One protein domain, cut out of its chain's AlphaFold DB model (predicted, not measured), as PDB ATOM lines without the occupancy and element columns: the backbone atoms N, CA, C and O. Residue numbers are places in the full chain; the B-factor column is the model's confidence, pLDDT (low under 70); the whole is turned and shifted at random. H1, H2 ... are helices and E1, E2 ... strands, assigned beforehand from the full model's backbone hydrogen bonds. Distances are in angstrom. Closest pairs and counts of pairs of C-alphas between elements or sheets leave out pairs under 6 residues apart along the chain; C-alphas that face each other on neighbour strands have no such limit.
ATOM      1  N   PHE A  12     105.582  84.989  97.276       96.44
ATOM      2  CA  PHE A  12     106.428  83.821  97.076       96.44
ATOM      3  C   PHE A  12     105.729  82.501  97.369       96.44
ATOM      4  O   PHE A  12     104.749  82.446  98.113       96.44
ATOM      5  N   ILE A  13     106.267  81.434  96.791       96.50
ATOM      6  CA  ILE A  13     105.906  80.050  97.101       96.50
ATOM      7  C   ILE A  13     107.142  79.362  97.676       96.50
ATOM      8  O   ILE A  13     108.228  79.516  97.124       96.50
ATOM      9  N   ASP A  14     106.968  78.616  98.767       95.19
ATOM     10  CA  ASP A  14     108.021  77.794  99.368       95.19
ATOM     11  C   ASP A  14     107.780  76.312  99.066       95.19
ATOM     12  O   ASP A  14     106.760  75.747  99.468       95.19
ATOM     13  N   LEU A  15     108.697  75.691  98.330       93.50
ATOM     14  CA  LEU A  15     108.667  74.273  97.984       93.50
ATOM     15  C   LEU A  15     109.632  73.510  98.894       93.50
ATOM     16  O   LEU A  15     110.763  73.939  99.087       93.50
ATOM     17  N   PHE A  16     109.225  72.351  99.417       91.69
ATOM     18  CA  PHE A  16     110.030  71.619 100.409       91.69
ATOM     19  C   PHE A  16     110.321  72.498 101.636       91.69
ATOM     20  O   PHE A  16     111.463  72.641 102.080       91.69
ATOM     21  N   ALA A  17     109.266  73.138 102.144       91.56
ATOM     22  CA  ALA A  17     109.356  74.218 103.120       91.56
ATOM     23  C   ALA A  17     109.934  73.783 104.483       91.56
ATOM     24  O   ALA A  17     110.366  74.617 105.291       91.56
ATOM     25  N   GLY A  18     109.941  72.480 104.776       91.25
ATOM     26  CA  GLY A  18     110.342  71.936 106.062       91.25
ATOM     27  C   GLY A  18     109.551  72.594 107.192       91.25
ATOM     28  O   GLY A  18     108.353  72.845 107.086       91.25
ATOM     29  N   ALA A  19     110.224  72.906 108.298       92.38
ATOM     30  CA  ALA A  19     109.604  73.623 109.415       92.38
ATOM     31  C   ALA A  19     109.418  75.138 109.160       92.38
ATOM     32  O   ALA A  19     108.939  75.844 110.045       92.38
ATOM     33  N   GLY A  20     109.807  75.653 107.984       91.69
ATOM     34  CA  GLY A  20     109.587  77.048 107.588       91.69
ATOM     35  C   GLY A  20     110.687  78.039 107.962       91.69
ATOM     36  O   GLY A  20     110.427  79.238 107.985       91.69
ATOM     37  N   GLY A  21     111.910  77.585 108.252       92.56
ATOM     38  CA  GLY A  21     113.018  78.481 108.616       92.56
ATOM     39  C   GLY A  21     113.387  79.484 107.514       92.56
ATOM     40  O   GLY A  21     113.577  80.664 107.795       92.56
ATOM     41  N   LEU A  22     113.428  79.037 106.253       93.25
ATOM     42  CA  LEU A  22     113.679  79.918 105.108       93.25
ATOM     43  C   LEU A  22     112.503  80.879 104.888       93.25
ATOM     44  O   LEU A  22     112.700  82.092 104.822       93.25
ATOM     45  N   SER A  23     111.279  80.340 104.865       94.31
ATOM     46  CA  SER A  23     110.036  81.116 104.811       94.31
ATOM     47  C   SER A  23     109.982  82.242 105.843       94.31
ATOM     48  O   SER A  23     109.617  83.367 105.512       94.31
ATOM     49  N   GLU A  24     110.377  81.963 107.083       94.50
ATOM     50  CA  GLU A  24     110.399  82.940 108.169       94.50
ATOM     51  C   GLU A  24     111.297  84.144 107.842       94.50
ATOM     52  O   GLU A  24     110.893  85.284 108.070       94.50
ATOM     53  N   GLY A  25     112.471  83.913 107.247       94.06
ATOM     54  CA  GLY A  25     113.363  84.986 106.803       94.06
ATOM     55  C   GLY A  25     112.732  85.875 105.726       94.06
ATOM     56  O   GLY A  25     112.797  87.100 105.820       94.06
ATOM     57  N   PHE A  26     112.053  85.275 104.743       94.44
ATOM     58  CA  PHE A  26     111.345  86.016 103.690       94.44
ATOM     59  C   PHE A  26     110.181  86.842 104.251       94.44
ATOM     60  O   PHE A  26     110.027  88.014 103.899       94.44
ATOM     61  N   VAL A  27     109.402  86.274 105.174       93.56
ATOM     62  CA  VAL A  27     108.319  87.002 105.851       93.56
ATOM     63  C   VAL A  27     108.869  88.188 106.647       93.56
ATOM     64  O   VAL A  27     108.331  89.292 106.546       93.56
ATOM     65  N   GLN A  28     109.968  88.007 107.388       92.00
ATOM     66  CA  GLN A  28     110.631  89.100 108.111       92.00
ATOM     67  C   GLN A  28     111.182  90.184 107.171       92.00
ATOM     68  O   GLN A  28     111.150  91.364 107.518       92.00
ATOM     69  N   ALA A  29     111.615  89.808 105.966       92.38
ATOM     70  CA  ALA A  29     112.029  90.734 104.913       92.38
ATOM     71  C   ALA A  29     110.851  91.437 104.197       92.38
ATOM     72  O   ALA A  29     111.075  92.270 103.320       92.38
ATOM     73  N   GLY A  30     109.600  91.139 104.566       92.19
ATOM     74  CA  GLY A  30     108.395  91.789 104.036       92.19
ATOM     75  C   GLY A  30     107.748  91.089 102.836       92.19
ATOM     76  O   GLY A  30     106.794  91.625 102.263       92.19
ATOM     77  N   PHE A  31     108.225  89.900 102.466       94.19
ATOM     78  CA  PHE A  31     107.615  89.077 101.423       94.19
ATOM     79  C   PHE A  31     106.333  88.412 101.940       94.19
ATOM     80  O   PHE A  31     106.173  88.146 103.133       94.19
ATOM     81  N   LYS A  32     105.402  88.128 101.029       93.50
ATOM     82  CA  LYS A  32     104.106  87.515 101.333       93.50
ATOM     83  C   LYS A  32     104.054  86.062 100.859       93.50
ATOM     84  O   LYS A  32     104.146  85.828  99.656       93.50
ATOM     85  N   PRO A  33     103.844  85.086 101.755       94.88
ATOM     86  CA  PRO A  33     103.690  83.703 101.339       94.88
ATOM     87  C   PRO A  33     102.334  83.499 100.658       94.88
ATOM     88  O   PRO A  33     101.278  83.877 101.183       94.88
ATOM     89  N   ILE A  34     102.363  82.875  99.485       96.25
ATOM     90  CA  ILE A  34     101.182  82.361  98.789       96.25
ATOM     91  C   ILE A  34     100.861  80.975  99.337       96.25
ATOM     92  O   ILE A  34      99.741  80.744  99.796       96.25
ATOM     93  N   ALA A  35     101.853  80.082  99.295       96.38
ATOM     94  CA  ALA A  35     101.740  78.701  99.730       96.38
ATOM     95  C   ALA A  35     103.089  78.134 100.196       96.38
ATOM     96  O   ALA A  35     104.148  78.548  99.719       96.38
ATOM     97  N   HIS A  36     103.015  77.148 101.087       95.81
ATOM     98  CA  HIS A  36     104.120  76.303 101.525       95.81
ATOM     99  C   HIS A  36     103.781  74.855 101.180       95.81
ATOM    100  O   HIS A  36     102.728  74.369 101.592       95.81
ATOM    101  N   VAL A  37     104.649  74.164 100.446       94.44
ATOM    102  CA  VAL A  37     104.483  72.743 100.121       94.44
ATOM    103  C   VAL A  37     105.466  71.926 100.945       94.44
ATOM    104  O   VAL A  37     106.677  72.124 100.851       94.44
ATOM    105  N   GLU A  38     104.946  71.005 101.748       93.69
ATOM    106  CA  GLU A  38     105.738  70.166 102.646       93.69
ATOM    107  C   GLU A  38     105.100  68.781 102.779       93.69
ATOM    108  O   GLU A  38     103.888  68.674 102.900       93.69
ATOM    109  N   MET A  39     105.899  67.712 102.780       91.81
ATOM    110  CA  MET A  39     105.391  66.335 102.860       91.81
ATOM    111  C   MET A  39     105.382  65.764 104.281       91.81
ATOM    112  O   MET A  39     104.703  64.779 104.551       91.81
ATOM    113  N   ASN A  40     106.197  66.312 105.181       92.81
ATOM    114  CA  ASN A  40     106.325  65.834 106.543       92.81
ATOM    115  C   ASN A  40     105.239  66.462 107.419       92.81
ATOM    116  O   ASN A  40     105.179  67.678 107.596       92.81
ATOM    117  N   GLU A  41     104.427  65.612 108.041       92.88
ATOM    118  CA  GLU A  41     103.282  66.040 108.844       92.88
ATOM    119  C   GLU A  41     103.673  66.968 110.005       92.88
ATOM    120  O   GLU A  41     102.975  67.941 110.296       92.88
ATOM    121  N   PHE A  42     104.788  66.697 110.686       94.12
ATOM    122  CA  PHE A  42     105.231  67.521 111.816       94.12
ATOM    123  C   PHE A  42     105.744  68.884 111.351       94.12
ATOM    124  O   PHE A  42     105.450  69.902 111.978       94.12
ATOM    125  N   ALA A  43     106.465  68.912 110.233       93.62
ATOM    126  CA  ALA A  43     106.942  70.134 109.605       93.62
ATOM    127  C   ALA A  43     105.771  71.008 109.113       93.62
ATOM    128  O   ALA A  43     105.690  72.188 109.465       93.62
ATOM    129  N   ALA A  44     104.790  70.403 108.437       94.69
ATOM    130  CA  ALA A  44     103.546  71.058 108.038       94.69
ATOM    131  C   ALA A  44     102.777  71.618 109.249       94.69
ATOM    132  O   ALA A  44     102.364  72.778 109.246       94.69
ATOM    133  N   LYS A  45     102.664  70.855 110.345       95.62
ATOM    134  CA  LYS A  45     102.047  71.337 111.594       95.62
ATOM    135  C   LYS A  45     102.778  72.536 112.198       95.62
ATOM    136  O   LYS A  45     102.118  73.403 112.784       95.62
ATOM    137  N   THR A  46     104.102  72.601 112.080       95.56
ATOM    138  CA  THR A  46     104.884  73.772 112.500       95.56
ATOM    139  C   THR A  46     104.568  74.986 111.627       95.56
ATOM    140  O   THR A  46     104.287  76.059 112.169       95.56
ATOM    141  N   LEU A  47     104.518  74.814 110.303       96.19
ATOM    142  CA  LEU A  47     104.129  75.867 109.358       96.19
ATOM    143  C   LEU A  47     102.718  76.403 109.633       96.19
ATOM    144  O   LEU A  47     102.512  77.619 109.637       96.19
ATOM    145  N   GLU A  48     101.754  75.526 109.929       96.25
ATOM    146  CA  GLU A  48     100.393  75.921 110.317       96.25
ATOM    147  C   GLU A  48     100.403  76.803 111.569       96.25
ATOM    148  O   GLU A  48      99.811  77.882 111.583       96.25
ATOM    149  N   THR A  49     101.097  76.365 112.625       96.19
ATOM    150  CA  THR A  49     101.195  77.121 113.880       96.19
ATOM    151  C   THR A  49     101.872  78.470 113.662       96.19
ATOM    152  O   THR A  49     101.444  79.473 114.237       96.19
ATOM    153  N   ARG A  50     102.899  78.524 112.808       95.75
ATOM    154  CA  ARG A  50     103.595  79.771 112.491       95.75
ATOM    155  C   ARG A  50     102.729  80.724 111.670       95.75
ATOM    156  O   ARG A  50     102.670  81.912 111.980       95.75
ATOM    157  N   SER A  51     101.994  80.213 110.689       95.12
ATOM    158  CA  SER A  51     101.055  81.005 109.886       95.12
ATOM    159  C   SER A  51      99.901  81.542 110.736       95.12
ATOM    160  O   SER A  51      99.529  82.712 110.626       95.12
ATOM    161  N   ALA A  52      99.393  80.722 111.659       96.56
ATOM    162  CA  ALA A  52      98.414  81.132 112.660       96.56
ATOM    163  C   ALA A  52      98.940  82.262 113.558       96.56
ATOM    164  O   ALA A  52      98.212  83.215 113.829       96.56
ATOM    165  N   TYR A  53     100.207  82.201 113.985       96.12
ATOM    166  CA  TYR A  53     100.828  83.287 114.745       96.12
ATOM    167  C   TYR A  53     100.805  84.611 113.976       96.12
ATOM    168  O   TYR A  53     100.409  85.622 114.552       96.12
ATOM    169  N   TYR A  54     101.199  84.625 112.699       95.25
ATOM    170  CA  TYR A  54     101.205  85.858 111.904       95.25
ATOM    171  C   TYR A  54      99.798  86.416 111.709       95.25
ATOM    172  O   TYR A  54      99.582  87.603 111.926       95.25
ATOM    173  N   TYR A  55      98.822  85.555 111.422       95.38
ATOM    174  CA  TYR A  55      97.420  85.964 111.360       95.38
ATOM    175  C   TYR A  55      96.939  86.601 112.675       95.38
ATOM    176  O   TYR A  55      96.338  87.676 112.673       95.38
ATOM    177  N   LEU A  56      97.226  85.969 113.819       96.31
ATOM    178  CA  LEU A  56      96.851  86.497 115.134       96.31
ATOM    179  C   LEU A  56      97.615  87.777 115.486       96.31
ATOM    180  O   LEU A  56      97.069  88.647 116.159       96.31
ATOM    181  N   LYS A  57      98.864  87.915 115.034       95.19
ATOM    182  CA  LYS A  57      99.656  89.137 115.190       95.19
ATOM    183  C   LYS A  57      99.027  90.293 114.417       95.19
ATOM    184  O   LYS A  57      98.800  91.349 115.000       95.19
ATOM    185  N   ASP A  58      98.689  90.065 113.153       93.12
ATOM    186  CA  ASP A  58      98.121  91.080 112.260       93.12
ATOM    187  C   ASP A  58      96.696  91.485 112.671       93.12
ATOM    188  O   ASP A  58      96.289  92.627 112.471       93.12
ATOM    189  N   THR A  59      95.947  90.573 113.295       95.38
ATOM    190  CA  THR A  59      94.601  90.832 113.838       95.38
ATOM    191  C   THR A  59      94.603  91.276 115.306       95.38
ATOM    192  O   THR A  59      93.542  91.389 115.917       95.38
ATOM    193  N   ASN A  60      95.781  91.536 115.887       95.38
ATOM    194  CA  ASN A  60      95.966  91.949 117.281       95.38
ATOM    195  C   ASN A  60      95.315  91.001 118.318       95.38
ATOM    196  O   ASN A  60      94.826  91.427 119.363       95.38
ATOM    197  N   ASN A  61      95.317  89.695 118.040       95.94
ATOM    198  CA  ASN A  61      94.701  88.646 118.855       95.94
ATOM    199  C   ASN A  61      95.729  87.621 119.382       95.94
ATOM    200  O   ASN A  61      95.453  86.430 119.554       95.94
ATOM    201  N   LEU A  62      96.950  88.083 119.673       96.62
ATOM    202  CA  LEU A  62      98.042  87.242 120.187       96.62
ATOM    203  C   LEU A  62      97.722  86.552 121.521       96.62
ATOM    204  O   LEU A  62      98.347  85.543 121.847       96.62
ATOM    205  N   GLY A  63      96.722  87.024 122.271       97.00
ATOM    206  CA  GLY A  63      96.278  86.371 123.503       97.00
ATOM    207  C   GLY A  63      95.855  84.910 123.298       97.00
ATOM    208  O   GLY A  63      96.095  84.079 124.174       97.00
ATOM    209  N   VAL A  64      95.285  84.565 122.136       96.75
ATOM    210  CA  VAL A  64      94.953  83.171 121.776       96.75
ATOM    211  C   VAL A  64      96.223  82.329 121.642       96.75
ATOM    212  O   VAL A  64      96.297  81.226 122.184       96.75
ATOM    213  N   TYR A  65      97.254  82.874 120.998       97.06
ATOM    214  CA  TYR A  65      98.546  82.209 120.853       97.06
ATOM    215  C   TYR A  65      99.226  81.989 122.211       97.06
ATOM    216  O   TYR A  65      99.685  80.888 122.502       97.06
ATOM    217  N   THR A  66      99.209  82.986 123.102       97.44
ATOM    218  CA  THR A  66      99.742  82.843 124.467       97.44
ATOM    219  C   THR A  66      99.006  81.765 125.267       97.44
ATOM    220  O   THR A  66      99.640  80.986 125.981       97.44
ATOM    221  N   LYS A  67      97.674  81.667 125.149       97.69
ATOM    222  CA  LYS A  67      96.899  80.591 125.794       97.69
ATOM    223  C   LYS A  67      97.320  79.212 125.286       97.69
ATOM    224  O   LYS A  67      97.443  78.296 126.093       97.69
ATOM    225  N   TYR A  68      97.570  79.076 123.984       97.44
ATOM    226  CA  TYR A  68      98.056  77.827 123.400       97.44
ATOM    227  C   TYR A  68      99.454  77.468 123.922       97.44
ATOM    228  O   TYR A  68      99.648  76.365 124.425       97.44
ATOM    229  N   LEU A  69     100.396  78.420 123.910       95.75
ATOM    230  CA  LEU A  69     101.760  78.201 124.412       95.75
ATOM    231  C   LEU A  69     101.819  77.855 125.905       95.75
ATOM    232  O   LEU A  69     102.671  77.085 126.329       95.75
ATOM    233  N   THR A  70     100.914  78.421 126.707       97.44
ATOM    234  CA  THR A  70     100.832  78.154 128.154       97.44
ATOM    235  C   THR A  70     100.037  76.890 128.495       97.44
ATOM    236  O   THR A  70      99.808  76.620 129.670       97.44
ATOM    237  N   GLY A  71      99.583  76.124 127.495       96.50
ATOM    238  CA  GLY A  71      98.815  74.890 127.691       96.50
ATOM    239  C   GLY A  71      97.369  75.102 128.154       96.50
ATOM    240  O   GLY A  71      96.696  74.138 128.507       96.50
ATOM    241  N   LYS A  72      96.861  76.342 128.143       97.69
ATOM    242  CA  LYS A  72      95.482  76.667 128.558       97.69
ATOM    243  C   LYS A  72      94.428  76.230 127.540       97.69
ATOM    244  O   LYS A  72      93.263  76.101 127.899       97.69
ATOM    245  N   ILE A  73      94.819  76.051 126.277       97.88
ATOM    246  CA  ILE A  73      93.974  75.506 125.208       97.88
ATOM    247  C   ILE A  73      94.745  74.449 124.418       97.88
ATOM    248  O   ILE A  73      95.963  74.533 124.261       97.88
ATOM    249  N   THR A  74      94.026  73.464 123.891       97.62
ATOM    250  CA  THR A  74      94.585  72.408 123.035       97.62
ATOM    251  C   THR A  74      94.886  72.920 121.623       97.62
ATOM    252  O   THR A  74      94.352  73.945 121.198       97.62
ATOM    253  N   ARG A  75      95.684  72.175 120.838       95.25
ATOM    254  CA  ARG A  75      95.925  72.498 119.414       95.25
ATOM    255  C   ARG A  75      94.621  72.595 118.619       95.25
ATOM    256  O   ARG A  75      94.489  73.486 117.790       95.25
ATOM    257  N   LYS A  76      93.661  71.702 118.876       96.12
ATOM    258  CA  LYS A  76      92.358  71.713 118.198       96.12
ATOM    259  C   LYS A  76      91.626  73.035 118.448       96.12
ATOM    260  O   LYS A  76      91.291  73.728 117.497       96.12
ATOM    261  N   GLN A  77      91.487  73.419 119.718       96.81
ATOM    262  CA  GLN A  77      90.867  74.692 120.110       96.81
ATOM    263  C   GLN A  77      91.636  75.900 119.564       96.81
ATOM    264  O   GLN A  77      91.033  76.890 119.164       96.81
ATOM    265  N   PHE A  78      92.968  75.832 119.524       97.00
ATOM    266  CA  PHE A  78      93.794  76.874 118.920       97.00
ATOM    267  C   PHE A  78      93.477  77.050 117.427       97.00
ATOM    268  O   PHE A  78      93.221  78.170 116.992       97.00
ATOM    269  N   MET A  79      93.421  75.958 116.663       95.44
ATOM    270  CA  MET A  79      93.169  76.008 115.219       95.44
ATOM    271  C   MET A  79      91.736  76.413 114.854       95.44
ATOM    272  O   MET A  79      91.540  76.993 113.794       95.44
ATOM    273  N   GLU A  80      90.748  76.206 115.730       96.06
ATOM    274  CA  GLU A  80      89.370  76.701 115.536       96.06
ATOM    275  C   GLU A  80      89.287  78.238 115.432       96.06
ATOM    276  O   GLU A  80      88.348  78.767 114.841       96.06
ATOM    277  N   HIS A  81      90.281  78.966 115.955       94.69
ATOM    278  CA  HIS A  81      90.354  80.430 115.857       94.69
ATOM    279  C   HIS A  81      90.997  80.920 114.551       94.69
ATOM    280  O   HIS A  81      91.037  82.127 114.297       94.69
ATOM    281  N   ILE A  82      91.548  80.010 113.745       96.25
ATOM    282  CA  ILE A  82      92.327  80.340 112.556       96.25
ATOM    283  C   ILE A  82      91.477  80.050 111.318       96.25
ATOM    284  O   ILE A  82      91.001  78.926 111.144       96.25
ATOM    285  N   PRO A  83      91.266  81.032 110.427       94.38
ATOM    286  CA  PRO A  83      90.430  80.824 109.260       94.38
ATOM    287  C   PRO A  83      91.086  79.848 108.283       94.38
ATOM    288  O   PRO A  83      92.306  79.835 108.090       94.38
ATOM    289  N   ALA A  84      90.245  79.088 107.580       91.62
ATOM    290  CA  ALA A  84      90.697  78.116 106.589       91.62
ATOM    291  C   ALA A  84      91.521  78.753 105.454       91.62
ATOM    292  O   ALA A  84      92.306  78.072 104.808       91.62
ATOM    293  N   SER A  85      91.371  80.058 105.200       90.44
ATOM    294  CA  SER A  85      92.171  80.792 104.209       90.44
ATOM    295  C   SER A  85      93.658  80.885 104.565       90.44
ATOM    296  O   SER A  85      94.473  81.094 103.667       90.44
ATOM    297  N   ILE A  86      94.013  80.741 105.846       92.88
ATOM    298  CA  ILE A  86      95.398  80.704 106.325       92.88
ATOM    299  C   ILE A  86      95.903  79.264 106.326       92.88
ATOM    300  O   ILE A  86      96.949  78.994 105.749       92.88
ATOM    301  N   THR A  87      95.146  78.320 106.888       90.88
ATOM    302  CA  THR A  87      95.584  76.914 106.957       90.88
ATOM    303  C   THR A  87      95.718  76.272 105.577       90.88
ATOM    304  O   THR A  87      96.674  75.544 105.346       90.88
ATOM    305  N   LYS A  88      94.853  76.619 104.613       93.06
ATOM    306  CA  LYS A  88      94.950  76.137 103.221       93.06
ATOM    307  C   LYS A  88      96.209  76.586 102.484       93.06
ATOM    308  O   LYS A  88      96.492  76.042 101.426       93.06
ATOM    309  N   THR A  89      96.950  77.568 103.001       94.25
ATOM    310  CA  THR A  89      98.242  77.946 102.408       94.25
ATOM    311  C   THR A  89      99.328  76.905 102.667       94.25
ATOM    312  O   THR A  89     100.356  76.933 102.001       94.25
ATOM    313  N   ILE A  90      99.105  75.965 103.590       96.00
ATOM    314  CA  ILE A  90     100.007  74.852 103.865       96.00
ATOM    315  C   ILE A  90      99.470  73.646 103.099       96.00
ATOM    316  O   ILE A  90      98.396  73.126 103.397       96.00
ATOM    317  N   ILE A  91     100.221  73.214 102.094       94.31
ATOM    318  CA  ILE A  91      99.893  72.077 101.244       94.31
ATOM    319  C   ILE A  91     100.717  70.891 101.739       94.31
ATOM    320  O   ILE A  91     101.913  70.791 101.467       94.31
ATOM    321  N   HIS A  92     100.065  70.011 102.500       93.25
ATOM    322  CA  HIS A  92     100.674  68.791 103.018       93.25
ATOM    323  C   HIS A  92     100.637  67.676 101.960       93.25
ATOM    324  O   HIS A  92      99.809  66.769 102.030       93.25
ATOM    325  N   GLU A  93     101.494  67.778 100.940       87.00
ATOM    326  CA  GLU A  93     101.571  66.811  99.841       87.00
ATOM    327  C   GLU A  93     103.016  66.487  99.450       87.00
ATOM    328  O   GLU A  93     103.895  67.349  99.413       87.00
ATOM    329  N   THR A  94     103.248  65.228  99.074       86.75
ATOM    330  CA  THR A  94     104.480  64.815  98.396       86.75
ATOM    331  C   THR A  94     104.455  65.309  96.957       86.75
ATOM    332  O   THR A  94     103.503  65.028  96.233       86.75
ATOM    333  N   MET A  95     105.510  65.982  96.501       82.62
ATOM    334  CA  MET A  95     105.641  66.372  95.096       82.62
ATOM    335  C   MET A  95     105.997  65.180  94.206       82.62
ATOM    336  O   MET A  95     107.004  64.510  94.411       82.62
ATOM    337  N   SER A  96     105.155  64.931  93.208       84.75
ATOM    338  CA  SER A  96     105.314  63.908  92.174       84.75
ATOM    339  C   SER A  96     104.500  64.310  90.944       84.75
ATOM    340  O   SER A  96     103.585  65.127  91.061       84.75
ATOM    341  N   ASP A  97     104.731  63.674  89.796       85.19
ATOM    342  CA  ASP A  97     103.955  63.934  88.570       85.19
ATOM    343  C   ASP A  97     102.436  63.771  88.769       85.19
ATOM    344  O   ASP A  97     101.636  64.410  88.089       85.19
ATOM    345  N   LYS A  98     102.021  62.936  89.730       87.44
ATOM    346  CA  LYS A  98     100.607  62.675  90.037       87.44
ATOM    347  C   LYS A  98      99.967  63.760  90.905       87.44
ATOM    348  O   LYS A  98      98.776  64.017  90.770       87.44
ATOM    349  N   THR A  99     100.731  64.364  91.811       89.12
ATOM    350  CA  THR A  99     100.237  65.344  92.797       89.12
ATOM    351  C   THR A  99     100.410  66.781  92.323       89.12
ATOM    352  O   THR A  99      99.627  67.657  92.688       89.12
ATOM    353  N   LEU A 100     101.374  67.022  91.432       89.94
ATOM    354  CA  LEU A 100     101.679  68.342  90.894       89.94
ATOM    355  C   LEU A 100     100.455  69.071  90.294       89.94
ATOM    356  O   LEU A 100     100.271  70.248  90.612       89.94
ATOM    357  N   PRO A 101      99.551  68.415  89.530       92.81
ATOM    358  CA  PRO A 101      98.333  69.072  89.048       92.81
ATOM    359  C   PRO A 101      97.421  69.582  90.175       92.81
ATOM    360  O   PRO A 101      96.802  70.639  90.042       92.81
ATOM    361  N   ASN A 102      97.335  68.856  91.296       92.25
ATOM    362  CA  ASN A 102      96.517  69.260  92.441       92.25
ATOM    363  C   ASN A 102      97.161  70.402  93.235       92.25
ATOM    364  O   ASN A 102      96.464  71.326  93.664       92.25
ATOM    365  N   ILE A 103      98.489  70.375  93.375       92.25
ATOM    366  CA  ILE A 103      99.264  71.459  93.988       92.25
ATOM    367  C   ILE A 103      99.044  72.763  93.209       92.25
ATOM    368  O   ILE A 103      98.653  73.762  93.813       92.25
ATOM    369  N   PHE A 104      99.191  72.744  91.877       93.69
ATOM    370  CA  PHE A 104      98.921  73.918  91.036       93.69
ATOM    371  C   PHE A 104      97.491  74.423  91.202       93.69
ATOM    372  O   PHE A 104      97.283  75.588  91.530       93.69
ATOM    373  N   LYS A 105      96.501  73.527  91.103       94.56
ATOM    374  CA  LYS A 105      95.088  73.880  91.293       94.56
ATOM    375  C   LYS A 105      94.824  74.544  92.648       94.56
ATOM    376  O   LYS A 105      94.007  75.463  92.744       94.56
ATOM    377  N   THR A 106      95.489  74.072  93.699       94.12
ATOM    378  CA  THR A 106      95.358  74.627  95.050       94.12
ATOM    379  C   THR A 106      95.963  76.025  95.129       94.12
ATOM    380  O   THR A 106      95.304  76.941  95.626       94.12
ATOM    381  N   ILE A 107      97.171  76.212  94.592       94.38
ATOM    382  CA  ILE A 107      97.858  77.509  94.541       94.38
ATOM    383  C   ILE A 107      97.040  78.523  93.733       94.38
ATOM    384  O   ILE A 107      96.762  79.610  94.241       94.38
ATOM    385  N   ASP A 108      96.555  78.149  92.548       94.69
ATOM    386  CA  ASP A 108      95.709  79.000  91.701       94.69
ATOM    387  C   ASP A 108      94.423  79.416  92.426       94.69
ATOM    388  O   ASP A 108      93.998  80.576  92.385       94.69
ATOM    389  N   GLY A 109      93.804  78.477  93.149       94.19
ATOM    390  CA  GLY A 109      92.639  78.748  93.986       94.19
ATOM    391  C   GLY A 109      92.934  79.766  95.090       94.19
ATOM    392  O   GLY A 109      92.152  80.699  95.290       94.19
ATOM    393  N   ILE A 110      94.069  79.626  95.782       93.50
ATOM    394  CA  ILE A 110      94.515  80.569  96.819       93.50
ATOM    395  C   ILE A 110      94.764  81.952  96.214       93.50
ATOM    396  O   ILE A 110      94.283  82.948  96.760       93.50
ATOM    397  N   MET A 111      95.478  82.017  95.089       93.94
ATOM    398  CA  MET A 111      95.782  83.266  94.391       93.94
ATOM    399  C   MET A 111      94.501  83.998  93.987       93.94
ATOM    400  O   MET A 111      94.351  85.181  94.294       93.94
ATOM    401  N   LYS A 112      93.524  83.283  93.418       93.69
ATOM    402  CA  LYS A 112      92.220  83.846  93.043       93.69
ATOM    403  C   LYS A 112      91.443  84.392  94.242       93.69
ATOM    404  O   LYS A 112      90.893  85.485  94.160       93.69
ATOM    405  N   ILE A 113      91.405  83.659  95.359       90.38
ATOM    406  CA  ILE A 113      90.707  84.091  96.585       90.38
ATOM    407  C   ILE A 113      91.371  85.332  97.194       90.38
ATOM    408  O   ILE A 113      90.681  86.213  97.702       90.38
ATOM    409  N   LYS A 114      92.707  85.407  97.152       87.81
ATOM    410  CA  LYS A 114      93.483  86.513  97.728       87.81
ATOM    411  C   LYS A 114      93.685  87.699  96.772       87.81
ATOM    412  O   LYS A 114      94.267  88.695  97.193       87.81
ATOM    413  N   GLY A 115      93.236  87.603  95.518       91.19
ATOM    414  CA  GLY A 115      93.464  88.631  94.495       91.19
ATOM    415  C   GLY A 115      94.944  88.813  94.135       91.19
ATOM    416  O   GLY A 115      95.382  89.933  93.883       91.19
ATOM    417  N   ILE A 116      95.728  87.732  94.175       92.00
ATOM    418  CA  ILE A 116      97.153  87.728  93.828       92.00
ATOM    419  C   ILE A 116      97.283  87.399  92.342       92.00
ATOM    420  O   ILE A 116      96.821  86.351  91.900       92.00
ATOM    421  N   ASN A 117      97.932  88.283  91.586       91.56
ATOM    422  CA  ASN A 117      98.040  88.161  90.129       91.56
ATOM    423  C   ASN A 117      99.392  87.608  89.658       91.56
ATOM    424  O   ASN A 117      99.514  87.226  88.498       91.56
ATOM    425  N   SER A 118     100.404  87.575  90.529       93.50
ATOM    426  CA  SER A 118     101.746  87.096  90.198       93.50
ATOM    427  C   SER A 118     102.375  86.317  91.349       93.50
ATOM    428  O   SER A 118     102.130  86.589  92.527       93.50
ATOM    429  N   VAL A 119     103.203  85.343  90.978       94.94
ATOM    430  CA  VAL A 119     104.219  84.751  91.847       94.94
ATOM    431  C   VAL A 119     105.531  85.420  91.469       94.94
ATOM    432  O   VAL A 119     105.949  85.321  90.317       94.94
ATOM    433  N   ASP A 120     106.162  86.111  92.411       95.50
ATOM    434  CA  ASP A 120     107.371  86.886  92.125       95.50
ATOM    435  C   ASP A 120     108.638  86.081  92.442       95.50
ATOM    436  O   ASP A 120     109.662  86.239  91.780       95.50
ATOM    437  N   VAL A 121     108.570  85.198  93.445       95.19
ATOM    438  CA  VAL A 121     109.697  84.361  93.873       95.19
ATOM    439  C   VAL A 121     109.236  82.934  94.160       95.19
ATOM    440  O   VAL A 121     108.220  82.709  94.815       95.19
ATOM    441  N   VAL A 122     110.017  81.951  93.724       94.38
ATOM    442  CA  VAL A 122     109.909  80.570  94.205       94.38
ATOM    443  C   VAL A 122     111.153  80.280  95.028       94.38
ATOM    444  O   VAL A 122     112.272  80.470  94.555       94.38
ATOM    445  N   ILE A 123     110.946  79.858  96.268       93.75
ATOM    446  CA  ILE A 123     112.004  79.440  97.182       93.75
ATOM    447  C   ILE A 123     111.808  77.967  97.518       93.75
ATOM    448  O   ILE A 123     110.739  77.402  97.280       93.75
ATOM    449  N   GLY A 124     112.837  77.342  98.072       86.12
ATOM    450  CA  GLY A 124     112.697  75.989  98.565       86.12
ATOM    451  C   GLY A 124     114.001  75.369  99.012       86.12
ATOM    452  O   GLY A 124     115.080  75.754  98.553       86.12
TER     453      GLY A 124
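AT A GLANCE: This is residues 12 to 124 of the 134 residues of the protein "DNA (cytosine-5-)-methyltransferase" of Firmicutes bacterium ADurb.BinA205 (UniProt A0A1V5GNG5). A small, twisted sheet of four parallel strands stands between helices, in three layers: H1 and H2 cover one face and H6 the other. Beyond H2, away from the sheet, the short helices H3 and H4 fold back in turn and extend the long axis, while H5 packs on H2. The printed part has 113 residues, with six named helices and four named strands in the order E1 H1 E2 H2 H3 H4 H5 E3 H6 E4; the sheet's order is E3 E2 E1 E4. The class is mixed, helices and strands; the whole is compact, with a radius of gyration of the C-alphas of 14.1 A, and elongated, spanning 43 by 26 by 24 A.

HOW THE PARTS SIT: E1, residues 12 to 15, is an inner strand, parallel to E2, residues 32 to 38, with N 34 and O 12 at 2.8 A. Between them, H1, residues 21 to 28, is on the sheet at a height of 8.7 A; E1, H1 and E2 make a strand-helix-strand unit, two parallel neighbour strands with a helix between, with a right-handed crossover. H2, residues 41 to 58, is on the same face at a height of 9.4 A, near H1. With its residues 53 to 56 alone it touches H3, residues 62 to 69, at C-alphas 56 and 62, 5.2 A apart, in a helical hairpin at a shallow tilt of 29 degrees. H3 touches H4, residues 75 to 80, in another, at 26 degrees; the closest C-alphas, 68 and 78, are 6.3 A apart. With residues 48 to 55 alone, H2 touches H5, residues 84 to 87, at C-alphas 48 and 87, 5.9 A apart. E2, H2 to H5 and edge strand E3, residues 90 to 92, make a second unit; N 91 and O 36 are 2.8 A apart. H6, residues 100 to 114, is on the opposite face at a height of 8.9 A. E3, H6 and edge strand E4, residues 121 to 124, make a split unit, with E2 and E1 between its strands, and a right-handed crossover; N 15 and O 123 are 2.9 A apart. Every O i to N i+4 pair is within hydrogen-bond range in H1, H2, H3, H4 and H6; H5 is too short for one.

IN THESE COORDINATES: E1 begins at C-alpha 12, (106.428, 83.821, 97.076). E2 is 17.5 A long, H2 25.8 A and H6 21.1 A. E4 ends at C-alpha 124, (112.697, 75.989, 98.565).

THE WHOLE: The C-alphas farthest apart, of Lys 72 and Asp 97, are 42.8 A apart. Residues 96 to 101, of which 100 and 101 belong to H6, stand free. The printed part has no cut and no long link, and no printed residue has a pLDDT under 70.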